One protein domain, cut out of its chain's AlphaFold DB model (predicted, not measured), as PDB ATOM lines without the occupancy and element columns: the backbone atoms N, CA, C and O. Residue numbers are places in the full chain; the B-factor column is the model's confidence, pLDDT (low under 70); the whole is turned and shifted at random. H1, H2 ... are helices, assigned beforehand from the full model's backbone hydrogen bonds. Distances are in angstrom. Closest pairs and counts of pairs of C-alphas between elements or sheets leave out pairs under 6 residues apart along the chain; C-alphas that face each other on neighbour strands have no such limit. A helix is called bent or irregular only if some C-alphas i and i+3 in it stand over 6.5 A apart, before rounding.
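This is residues 150 to 226 of the 313 residues of an uncharacterized protein of Phytophthora fragariae (UniProt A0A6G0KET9). Two helices, H2 and H4, cross near their middles as an X, and the short H3 makes a corner with H4 across one residue. The first part of H1, residues 150 to 156, sticks out as an arm near one end of the longest axis, the tail end of H4 with residues 225 and 226 sticks out near the other, and a long loop from H2 to H3 arches away from the body at residues 187 to 193. The printed part has 77 residues with four named helices, H1, H2, H3 and H4 in that order, and no named strand; the class is all helix. It is only just compact, close to loose, with a radius of gyration of the C-alphas of 13.3 A, and is elongated, spanning 45 by 29 by 22 A.

Start at the first residue with H1, residues 150 to 162, which touches no helix. Its Met 162 has the closest C-alpha to H3, residues 202 to 208, at Thr 202, 6.6 A away; H1 and H3 are close but not clearly touching, at a shallow tilt of 6 degrees, the same way. H1 is also close but not clearly touching to H2, residues 174 to 185, with the closest C-alphas, Met 162 and Leu 177, 7.6 A apart. Next look at H2 and H4, residues 210 to 224: they touch, with the closest C-alphas, Ala 178 and Glu 216, 4.5 A apart, and at 72 degrees they are only just about perpendicular. H2, with residues 177 to 181 alone, only just touches H3, with 3 pairs of C-alphas within 8 A, the closest being Leu 181 and Trp 207 at 7.2 A. H1 and H4 are apart. In H2, H3 and H4 every O i to N i+4 pair is within hydrogen-bond range; in H1, 7 of 9 are.

Find C-alpha 150 at (-19.148, -50.165, -35.339); from there H1 runs 19.6 A to C-alpha 162. H1 is neither bent nor irregular, but only just: C-alphas 158 and 161 are 6.4 A apart. H2 begins at C-alpha 174, (-14.953, -26.240, -20.762), and runs 16.2 A to C-alpha 185. H3 is short, residues 202 to 208. H4, the longest helix by residues, runs 21.2 A from C-alpha 210 to C-alpha 224 at (-25.169, -18.616, -6.334).

The farthest C-alphas, Gln 150 and Asp 225, are 44.9 A apart, and the printed part has no cut. The links H1 to H2 and H2 to H3 are long; H3 to H4 is tight. The model's pLDDT is under 70 at residues 150 to 172 and 187 to 199; the mean of the printed part is 70.5.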
ATOM      1  N   GLN A 150     -18.236 -51.301 -35.409       49.81
ATOM      2  CA  GLN A 150     -19.148 -50.165 -35.339       49.81
ATOM      3  C   GLN A 150     -19.490 -49.745 -33.902       49.81
ATOM      4  O   GLN A 150     -19.427 -48.570 -33.574       49.81
ATOM      5  N   ILE A 151     -19.750 -50.701 -33.009       50.06
ATOM      6  CA  ILE A 151     -20.091 -50.416 -31.610       50.06
ATOM      7  C   ILE A 151     -18.859 -49.919 -30.840       50.06
ATOM      8  O   ILE A 151     -18.994 -49.077 -29.962       50.06
ATOM      9  N   ARG A 152     -17.645 -50.377 -31.186       49.84
ATOM     10  CA  ARG A 152     -16.403 -49.842 -30.588       49.84
ATOM     11  C   ARG A 152     -16.166 -48.402 -31.022       49.84
ATOM     12  O   ARG A 152     -15.897 -47.559 -30.183       49.84
ATOM     13  N   ILE A 153     -16.341 -48.131 -32.313       55.56
ATOM     14  CA  ILE A 153     -16.236 -46.787 -32.887       55.56
ATOM     15  C   ILE A 153     -17.270 -45.854 -32.248       55.56
ATOM     16  O   ILE A 153     -16.946 -44.719 -31.916       55.56
ATOM     17  N   ASP A 154     -18.500 -46.321 -32.044       50.44
ATOM     18  CA  ASP A 154     -19.560 -45.507 -31.452       50.44
ATOM     19  C   ASP A 154     -19.379 -45.322 -29.934       50.44
ATOM     20  O   ASP A 154     -19.678 -44.245 -29.423       50.44
ATOM     21  N   LEU A 155     -18.798 -46.294 -29.213       51.41
ATOM     22  CA  LEU A 155     -18.365 -46.099 -27.822       51.41
ATOM     23  C   LEU A 155     -17.176 -45.134 -27.708       51.41
ATOM     24  O   LEU A 155     -17.183 -44.283 -26.821       51.41
ATOM     25  N   ASP A 156     -16.192 -45.225 -28.603       54.22
ATOM     26  CA  ASP A 156     -15.060 -44.295 -28.641       54.22
ATOM     27  C   ASP A 156     -15.545 -42.870 -28.947       54.22
ATOM     28  O   ASP A 156     -15.146 -41.936 -28.257       54.22
ATOM     29  N   LYS A 157     -16.503 -42.690 -29.871       58.19
ATOM     30  CA  LYS A 157     -17.167 -41.393 -30.122       58.19
ATOM     31  C   LYS A 157     -17.935 -40.846 -28.914       58.19
ATOM     32  O   LYS A 157     -18.116 -39.637 -28.820       58.19
ATOM     33  N   LEU A 158     -18.411 -41.703 -28.006       54.59
ATOM     34  CA  LEU A 158     -19.081 -41.285 -26.767       54.59
ATOM     35  C   LEU A 158     -18.089 -40.939 -25.645       54.59
ATOM     36  O   LEU A 158     -18.438 -40.178 -24.744       54.59
ATOM     37  N   TYR A 159     -16.866 -41.478 -25.688       53.91
ATOM     38  CA  TYR A 159     -15.836 -41.267 -24.664       53.91
ATOM     39  C   TYR A 159     -14.811 -40.179 -25.033       53.91
ATOM     40  O   TYR A 159     -14.332 -39.485 -24.135       53.91
ATOM     41  N   GLU A 160     -14.524 -39.977 -26.326       57.66
ATOM     42  CA  GLU A 160     -13.662 -38.901 -26.857       57.66
ATOM     43  C   GLU A 160     -14.092 -37.496 -26.361       57.66
ATOM     44  O   GLU A 160     -13.219 -36.716 -25.978       57.66
ATOM     45  N   PRO A 161     -15.400 -37.176 -26.219       55.47
ATOM     46  CA  PRO A 161     -15.854 -35.869 -25.743       55.47
ATOM     47  C   PRO A 161     -15.571 -35.542 -24.274       55.47
ATOM     48  O   PRO A 161     -15.599 -34.369 -23.900       55.47
ATOM     49  N   MET A 162     -15.315 -36.545 -23.429       54.00
ATOM     50  CA  MET A 162     -14.970 -36.342 -22.013       54.00
ATOM     51  C   MET A 162     -13.461 -36.241 -21.769       54.00
ATOM     52  O   MET A 162     -13.046 -35.990 -20.635       54.00
ATOM     53  N   ASP A 163     -12.637 -36.437 -22.798       62.47
ATOM     54  CA  ASP A 163     -11.199 -36.244 -22.690       62.47
ATOM     55  C   ASP A 163     -10.865 -34.744 -22.699       62.47
ATOM     56  O   ASP A 163     -11.059 -34.023 -23.681       62.47
ATOM     57  N   VAL A 164     -10.363 -34.265 -21.563       59.00
ATOM     58  CA  VAL A 164     -10.019 -32.856 -21.339       59.00
ATOM     59  C   VAL A 164      -8.871 -32.393 -22.245       59.00
ATOM     60  O   VAL A 164      -8.783 -31.201 -22.573       59.00
ATOM     61  N   ASP A 165      -8.030 -33.335 -22.677       60.41
ATOM     62  CA  ASP A 165      -6.862 -33.095 -23.519       60.41
ATOM     63  C   ASP A 165      -7.153 -33.302 -25.017       60.41
ATOM     64  O   ASP A 165      -6.318 -32.964 -25.864       60.41
ATOM     65  N   ALA A 166      -8.355 -33.771 -25.380       61.06
ATOM     66  CA  ALA A 166      -8.769 -33.894 -26.777       61.06
ATOM     67  C   ALA A 166      -8.849 -32.523 -27.471       61.06
ATOM     68  O   ALA A 166      -8.861 -31.456 -26.847       61.06
ATOM     69  N   ARG A 167      -8.889 -32.505 -28.807       55.72
ATOM     70  CA  ARG A 167      -9.024 -31.246 -29.563       55.72
ATOM     71  C   ARG A 167     -10.340 -30.536 -29.195       55.72
ATOM     72  O   ARG A 167     -11.328 -31.230 -28.982       55.72
ATOM     73  N   PRO A 168     -10.389 -29.188 -29.151       57.78
ATOM     74  CA  PRO A 168     -11.596 -28.426 -28.794       57.78
ATOM     75  C   PRO A 168     -12.855 -28.838 -29.568       57.78
ATOM     76  O   PRO A 168     -13.940 -28.855 -29.011       57.78
ATOM     77  N   GLU A 169     -12.684 -29.217 -30.835       56.41
ATOM     78  CA  GLU A 169     -13.743 -29.666 -31.753       56.41
ATOM     79  C   GLU A 169     -14.333 -31.039 -31.398       56.41
ATOM     80  O   GLU A 169     -15.400 -31.401 -31.879       56.41
ATOM     81  N   LYS A 170     -13.622 -31.818 -30.582       60.34
ATOM     82  CA  LYS A 170     -13.970 -33.193 -30.221       60.34
ATOM     83  C   LYS A 170     -14.255 -33.381 -28.740       60.34
ATOM     84  O   LYS A 170     -14.607 -34.485 -28.353       60.34
ATOM     85  N   ARG A 171     -14.082 -32.334 -27.929       67.50
ATOM     86  CA  ARG A 171     -14.353 -32.336 -26.489       67.50
ATOM     87  C   ARG A 171     -15.620 -31.549 -26.177       67.50
ATOM     88  O   ARG A 171     -15.976 -30.609 -26.887       67.50
ATOM     89  N   LEU A 172     -16.263 -31.881 -25.064       68.44
ATOM     90  CA  LEU A 172     -17.256 -31.008 -24.453       68.44
ATOM     91  C   LEU A 172     -16.620 -29.650 -24.129       68.44
ATOM     92  O   LEU A 172     -15.444 -29.562 -23.771       68.44
ATOM     93  N   SER A 173     -17.410 -28.580 -24.243       75.75
ATOM     94  CA  SER A 173     -16.930 -27.243 -23.895       75.75
ATOM     95  C   SER A 173     -16.472 -27.198 -22.436       75.75
ATOM     96  O   SER A 173     -17.050 -27.865 -21.574       75.75
ATOM     97  N   ASP A 174     -15.465 -26.374 -22.134       78.62
ATOM     98  CA  ASP A 174     -14.953 -26.240 -20.762       78.62
ATOM     99  C   ASP A 174     -16.080 -25.857 -19.776       78.62
ATOM    100  O   ASP A 174     -16.113 -26.352 -18.651       78.62
ATOM    101  N   ARG A 175     -17.073 -25.069 -20.227       78.94
ATOM    102  CA  ARG A 175     -18.281 -24.724 -19.453       78.94
ATOM    103  C   ARG A 175     -19.165 -25.944 -19.159       78.94
ATOM    104  O   ARG A 175     -19.698 -26.057 -18.057       78.94
ATOM    105  N   ALA A 176     -19.331 -26.858 -20.117       77.75
ATOM    106  CA  ALA A 176     -20.092 -28.092 -19.921       77.75
ATOM    107  C   ALA A 176     -19.356 -29.064 -18.982       77.75
ATOM    108  O   ALA A 176     -19.957 -29.585 -18.042       77.75
ATOM    109  N   LEU A 177     -18.043 -29.236 -19.171       81.12
ATOM    110  CA  LEU A 177     -17.186 -30.046 -18.301       81.12
ATOM    111  C   LEU A 177     -17.181 -29.526 -16.854       81.12
ATOM    112  O   LEU A 177     -17.329 -30.305 -15.912       81.12
ATOM    113  N   ALA A 178     -17.095 -28.208 -16.670       82.75
ATOM    114  CA  ALA A 178     -17.159 -27.570 -15.359       82.75
ATOM    115  C   ALA A 178     -18.527 -27.744 -14.681       82.75
ATOM    116  O   ALA A 178     -18.595 -27.933 -13.467       82.75
ATOM    117  N   ARG A 179     -19.632 -27.753 -15.442       82.50
ATOM    118  CA  ARG A 179     -20.969 -28.011 -14.886       82.50
ATOM    119  C   ARG A 179     -21.126 -29.456 -14.407       82.50
ATOM    120  O   ARG A 179     -21.706 -29.656 -13.340       82.50
ATOM    121  N   ILE A 180     -20.583 -30.419 -15.157       81.62
ATOM    122  CA  ILE A 180     -20.521 -31.836 -14.767       81.62
ATOM    123  C   ILE A 180     -19.699 -31.984 -13.480       81.62
ATOM    124  O   ILE A 180     -20.152 -32.631 -12.537       81.62
ATOM    125  N   LEU A 181     -18.536 -31.325 -13.400       81.69
ATOM    126  CA  LEU A 181     -17.712 -31.310 -12.190       81.69
ATOM    127  C   LEU A 181     -18.476 -30.717 -10.992       81.69
ATOM    128  O   LEU A 181     -18.471 -31.310  -9.912       81.69
ATOM    129  N   HIS A 182     -19.206 -29.614 -11.195       81.44
ATOM    130  CA  HIS A 182     -20.048 -29.010 -10.161       81.44
ATOM    131  C   HIS A 182     -21.152 -29.959  -9.672       81.44
ATOM    132  O   HIS A 182     -21.386 -30.066  -8.473       81.44
ATOM    133  N   ASP A 183     -21.834 -30.679 -10.572       76.69
ATOM    134  CA  ASP A 183     -22.885 -31.634 -10.184       76.69
ATOM    135  C   ASP A 183     -22.339 -32.828  -9.396       76.69
ATOM    136  O   ASP A 183     -23.015 -33.321  -8.495       76.69
ATOM    137  N   ILE A 184     -21.109 -33.256  -9.683       75.81
ATOM    138  CA  ILE A 184     -20.433 -34.338  -8.954       75.81
ATOM    139  C   ILE A 184     -19.972 -33.883  -7.565       75.81
ATOM    140  O   ILE A 184     -19.991 -34.680  -6.622       75.81
ATOM    141  N   ASN A 185     -19.554 -32.622  -7.441       73.62
ATOM    142  CA  ASN A 185     -19.180 -32.000  -6.170       73.62
ATOM    143  C   ASN A 185     -20.397 -31.575  -5.337       73.62
ATOM    144  O   ASN A 185     -20.312 -31.475  -4.109       73.62
ATOM    145  N   SER A 186     -21.534 -31.330  -5.986       71.31
ATOM    146  CA  SER A 186     -22.789 -31.011  -5.325       71.31
ATOM    147  C   SER A 186     -23.251 -32.200  -4.484       71.31
ATOM    148  O   SER A 186     -23.237 -33.344  -4.925       71.31
ATOM    149  N   LYS A 187     -23.719 -31.940  -3.259       61.94
ATOM    150  CA  LYS A 187     -24.210 -32.962  -2.310       61.94
ATOM    151  C   LYS A 187     -25.531 -33.627  -2.735       61.94
ATOM    152  O   LYS A 187     -26.243 -34.157  -1.889       61.94
ATOM    153  N   ARG A 188     -25.905 -33.544  -4.013       60.19
ATOM    154  CA  ARG A 188     -27.044 -34.282  -4.561       60.19
ATOM    155  C   ARG A 188     -26.682 -35.762  -4.543       60.19
ATOM    156  O   ARG A 188     -25.532 -36.108  -4.805       60.19
ATOM    157  N   ASP A 189     -27.645 -36.625  -4.233       57.06
ATOM    158  CA  ASP A 189     -27.449 -38.074  -4.289       57.06
ATOM    159  C   ASP A 189     -27.160 -38.489  -5.737       57.06
ATOM    160  O   ASP A 189     -28.059 -38.786  -6.528       57.06
ATOM    161  N   ALA A 190     -25.884 -38.451  -6.115       59.00
ATOM    162  CA  ALA A 190     -25.439 -38.878  -7.423       59.00
ATOM    163  C   ALA A 190     -25.727 -40.375  -7.550       59.00
ATOM    164  O   ALA A 190     -25.326 -41.181  -6.703       59.00
ATOM    165  N   ARG A 191     -26.425 -40.770  -8.618       58.09
ATOM    166  CA  ARG A 191     -26.636 -42.190  -8.908       58.09
ATOM    167  C   ARG A 191     -25.266 -42.852  -9.062       58.09
ATOM    168  O   ARG A 191     -24.420 -42.354  -9.797       58.09
ATOM    169  N   ALA A 192     -25.053 -43.991  -8.405       60.69
ATOM    170  CA  ALA A 192     -23.739 -44.640  -8.333       60.69
ATOM    171  C   ALA A 192     -23.109 -44.993  -9.699       60.69
ATOM    172  O   ALA A 192     -21.903 -45.192  -9.771       60.69
ATOM    173  N   HIS A 193     -23.906 -45.067 -10.772       66.62
ATOM    174  CA  HIS A 193     -23.454 -45.351 -12.140       66.62
ATOM    175  C   HIS A 193     -23.236 -44.095 -13.007       66.62
ATOM    176  O   HIS A 193     -22.846 -44.229 -14.160       66.62
ATOM    177  N   TRP A 194     -23.512 -42.887 -12.498       63.22
ATOM    178  CA  TRP A 194     -23.291 -41.621 -13.222       63.22
ATOM    179  C   TRP A 194     -21.892 -41.049 -13.024       63.22
ATOM    180  O   TRP A 194     -21.436 -40.245 -13.829       63.22
ATOM    181  N   VAL A 195     -21.215 -41.451 -11.950       65.38
ATOM    182  CA  VAL A 195     -19.856 -41.011 -11.657       65.38
ATOM    183  C   VAL A 195     -18.925 -42.170 -11.965       65.38
ATOM    184  O   VAL A 195     -19.036 -43.225 -11.343       65.38
ATOM    185  N   GLY A 196     -18.033 -41.988 -12.938       69.81
ATOM    186  CA  GLY A 196     -17.013 -42.988 -13.235       69.81
ATOM    187  C   GLY A 196     -15.954 -43.098 -12.138       69.81
ATOM    188  O   GLY A 196     -16.055 -42.497 -11.064       69.81
ATOM    189  N   ASP A 197     -14.922 -43.894 -12.408       69.31
ATOM    190  CA  ASP A 197     -13.852 -44.126 -11.443       69.31
ATOM    191  C   ASP A 197     -13.060 -42.837 -11.171       69.31
ATOM    192  O   ASP A 197     -12.314 -42.341 -12.012       69.31
ATOM    193  N   ARG A 198     -13.203 -42.298  -9.957       69.12
ATOM    194  CA  ARG A 198     -12.503 -41.081  -9.518       69.12
ATOM    195  C   ARG A 198     -11.005 -41.303  -9.308       69.12
ATOM    196  O   ARG A 198     -10.276 -40.334  -9.142       69.12
ATOM    197  N   ALA A 199     -10.547 -42.554  -9.273       66.06
ATOM    198  CA  ALA A 199      -9.149 -42.897  -9.053       66.06
ATOM    199  C   ALA A 199      -8.372 -43.154 -10.357       66.06
ATOM    200  O   ALA A 199      -7.145 -43.261 -10.303       66.06
ATOM    201  N   LYS A 200      -9.034 -43.260 -11.524       71.44
ATOM    202  CA  LYS A 200      -8.363 -43.594 -12.791       71.44
ATOM    203  C   LYS A 200      -9.113 -43.094 -14.034       71.44
ATOM    204  O   LYS A 200     -10.333 -43.145 -14.104       71.44
ATOM    205  N   GLY A 201      -8.358 -42.717 -15.068       74.88
ATOM    206  CA  GLY A 201      -8.881 -42.448 -16.414       74.88
ATOM    207  C   GLY A 201      -9.343 -41.005 -16.629       74.88
ATOM    208  O   GLY A 201      -8.885 -40.089 -15.947       74.88
ATOM    209  N   THR A 202     -10.253 -40.808 -17.586       73.19
ATOM    210  CA  THR A 202     -10.772 -39.492 -18.007       73.19
ATOM    211  C   THR A 202     -11.441 -38.717 -16.871       73.19
ATOM    212  O   THR A 202     -11.305 -37.502 -16.785       73.19
ATOM    213  N   TRP A 203     -12.074 -39.415 -15.925       73.69
ATOM    214  CA  TRP A 203     -12.678 -38.813 -14.732       73.69
ATOM    215  C   TRP A 203     -11.653 -38.215 -13.760       73.69
ATOM    216  O   TRP A 203     -11.901 -37.156 -13.183       73.69
ATOM    217  N   LEU A 204     -10.483 -38.846 -13.605       78.44
ATOM    218  CA  LEU A 204      -9.377 -38.292 -12.817       78.44
ATOM    219  C   LEU A 204      -8.746 -37.085 -13.528       78.44
ATOM    220  O   LEU A 204      -8.407 -36.099 -12.875       78.44
ATOM    221  N   ALA A 205      -8.612 -37.145 -14.857       79.19
ATOM    222  CA  ALA A 205      -8.118 -36.026 -15.662       79.19
ATOM    223  C   ALA A 205      -9.054 -34.808 -15.573       79.19
ATOM    224  O   ALA A 205      -8.589 -33.690 -15.362       79.19
ATOM    225  N   LEU A 206     -10.372 -35.036 -15.618       79.88
ATOM    226  CA  LEU A 206     -11.392 -34.011 -15.384       79.88
ATOM    227  C   LEU A 206     -11.267 -33.379 -13.999       79.88
ATOM    228  O   LEU A 206     -11.309 -32.157 -13.872       79.88
ATOM    229  N   TRP A 207     -11.075 -34.205 -12.972       78.38
ATOM    230  CA  TRP A 207     -10.931 -33.731 -11.600       78.38
ATOM    231  C   TRP A 207      -9.665 -32.896 -11.397       78.38
ATOM    232  O   TRP A 207      -9.706 -31.897 -10.688       78.38
ATOM    233  N   ASN A 208      -8.545 -33.285 -12.007       82.19
ATOM    234  CA  ASN A 208      -7.241 -32.649 -11.801       82.19
ATOM    235  C   ASN A 208      -6.938 -31.505 -12.782       82.19
ATOM    236  O   ASN A 208      -5.852 -30.933 -12.725       82.19
ATOM    237  N   CYS A 209      -7.853 -31.168 -13.693       82.31
ATOM    238  CA  CYS A 209      -7.615 -30.094 -14.648       82.31
ATOM    239  C   CYS A 209      -7.865 -28.715 -14.022       82.31
ATOM    240  O   CYS A 209      -9.011 -28.294 -13.849       82.31
ATOM    241  N   ASP A 210      -6.787 -27.961 -13.785       85.12
ATOM    242  CA  ASP A 210      -6.837 -26.598 -13.233       85.12
ATOM    243  C   ASP A 210      -7.755 -25.651 -14.023       85.12
ATOM    244  O   ASP A 210      -8.392 -24.766 -13.447       85.12
ATOM    245  N   ARG A 211      -7.830 -25.809 -15.353       84.50
ATOM    246  CA  ARG A 211      -8.682 -24.975 -16.218       84.50
ATOM    247  C   ARG A 211     -10.164 -25.205 -15.917       84.50
ATOM    248  O   ARG A 211     -10.907 -24.242 -15.761       84.50
ATOM    249  N   ILE A 212     -10.564 -26.469 -15.782       85.00
ATOM    250  CA  ILE A 212     -11.951 -26.854 -15.504       85.00
ATOM    251  C   ILE A 212     -12.337 -26.517 -14.061       85.00
ATOM    252  O   ILE A 212     -13.442 -26.040 -13.834       85.00
ATOM    253  N   GLN A 213     -11.426 -26.676 -13.096       83.12
ATOM    254  CA  GLN A 213     -11.673 -26.264 -11.709       83.12
ATOM    255  C   GLN A 213     -11.930 -24.754 -11.580       83.12
ATOM    256  O   GLN A 213     -12.812 -24.333 -10.834       83.12
ATOM    257  N   LYS A 214     -11.193 -23.918 -12.324       85.69
ATOM    258  CA  LYS A 214     -11.425 -22.463 -12.339       85.69
ATOM    259  C   LYS A 214     -12.792 -22.109 -12.922       85.69
ATOM    260  O   LYS A 214     -13.486 -21.263 -12.365       85.69
ATOM    261  N   GLU A 215     -13.189 -22.769 -14.006       84.44
ATOM    262  CA  GLU A 215     -14.524 -22.589 -14.584       84.44
ATOM    263  C   GLU A 215     -15.635 -23.126 -13.672       84.44
ATOM    264  O   GLU A 215     -16.699 -22.525 -13.579       84.44
ATOM    265  N   GLU A 216     -15.394 -24.201 -12.921       86.56
ATOM    266  CA  GLU A 216     -16.347 -24.724 -11.934       86.56
ATOM    267  C   GLU A 216     -16.587 -23.724 -10.801       86.56
ATOM    268  O   GLU A 216     -17.738 -23.498 -10.420       86.56
ATOM    269  N   ALA A 217     -15.540 -23.044 -10.333       85.25
ATOM    270  CA  ALA A 217     -15.673 -21.972  -9.353       85.25
ATOM    271  C   ALA A 217     -16.462 -20.771  -9.914       85.25
ATOM    272  O   ALA A 217     -17.292 -20.193  -9.206       85.25
ATOM    273  N   ASN A 218     -16.256 -20.422 -11.191       85.31
ATOM    274  CA  ASN A 218     -17.031 -19.380 -11.871       85.31
ATOM    275  C   ASN A 218     -18.510 -19.768 -11.989       85.31
ATOM    276  O   ASN A 218     -19.378 -18.986 -11.608       85.31
ATOM    277  N   ILE A 219     -18.803 -20.988 -12.448       84.06
ATOM    278  CA  ILE A 219     -20.169 -21.516 -12.569       84.06
ATOM    279  C   ILE A 219     -20.842 -21.605 -11.201       84.06
ATOM    280  O   ILE A 219     -21.998 -21.222 -11.071       84.06
ATOM    281  N   SER A 220     -20.125 -22.051 -10.170       81.75
ATOM    282  CA  SER A 220     -20.627 -22.085  -8.793       81.75
ATOM    283  C   SER A 220     -21.058 -20.701  -8.326       81.75
ATOM    284  O   SER A 220     -22.120 -20.550  -7.728       81.75
ATOM    285  N   LYS A 221     -20.258 -19.673  -8.628       85.31
ATOM    286  CA  LYS A 221     -20.592 -18.286  -8.306       85.31
ATOM    287  C   LYS A 221     -21.771 -17.773  -9.136       85.31
ATOM    288  O   LYS A 221     -22.667 -17.158  -8.577       85.31
ATOM    289  N   GLU A 222     -21.812 -18.064 -10.436       84.19
ATOM    290  CA  GLU A 222     -22.948 -17.722 -11.303       84.19
ATOM    291  C   GLU A 222     -24.255 -18.376 -10.831       84.19
ATOM    292  O   GLU A 222     -25.307 -17.749 -10.914       84.19
ATOM    293  N   LEU A 223     -24.196 -19.617 -10.338       82.06
ATOM    294  CA  LEU A 223     -25.340 -20.340  -9.783       82.06
ATOM    295  C   LEU A 223     -25.780 -19.771  -8.429       82.06
ATOM    296  O   LEU A 223     -26.971 -19.765  -8.150       82.06
ATOM    297  N   LEU A 224     -24.847 -19.298  -7.596       80.25
ATOM    298  CA  LEU A 224     -25.169 -18.616  -6.334       80.25
ATOM    299  C   LEU A 224     -25.781 -17.227  -6.556       80.25
ATOM    300  O   LEU A 224     -26.647 -16.816  -5.791       80.25
ATOM    301  N   ASP A 225     -25.328 -16.517  -7.588       84.31
ATOM    302  CA  ASP A 225     -25.791 -15.172  -7.935       84.31
ATOM    303  C   ASP A 225     -27.048 -15.186  -8.842       84.31
ATOM    304  O   ASP A 225     -27.434 -14.127  -9.343       84.31
ATOM    305  N   ASP A 226     -27.650 -16.357  -9.114       78.19
ATOM    306  CA  ASP A 226     -28.752 -16.584 -10.075       78.19
ATOM    307  C   ASP A 226     -28.490 -16.016 -11.491       78.19
ATOM    308  O   ASP A 226     -29.397 -15.698 -12.262       78.19
TER     309      ASP A 226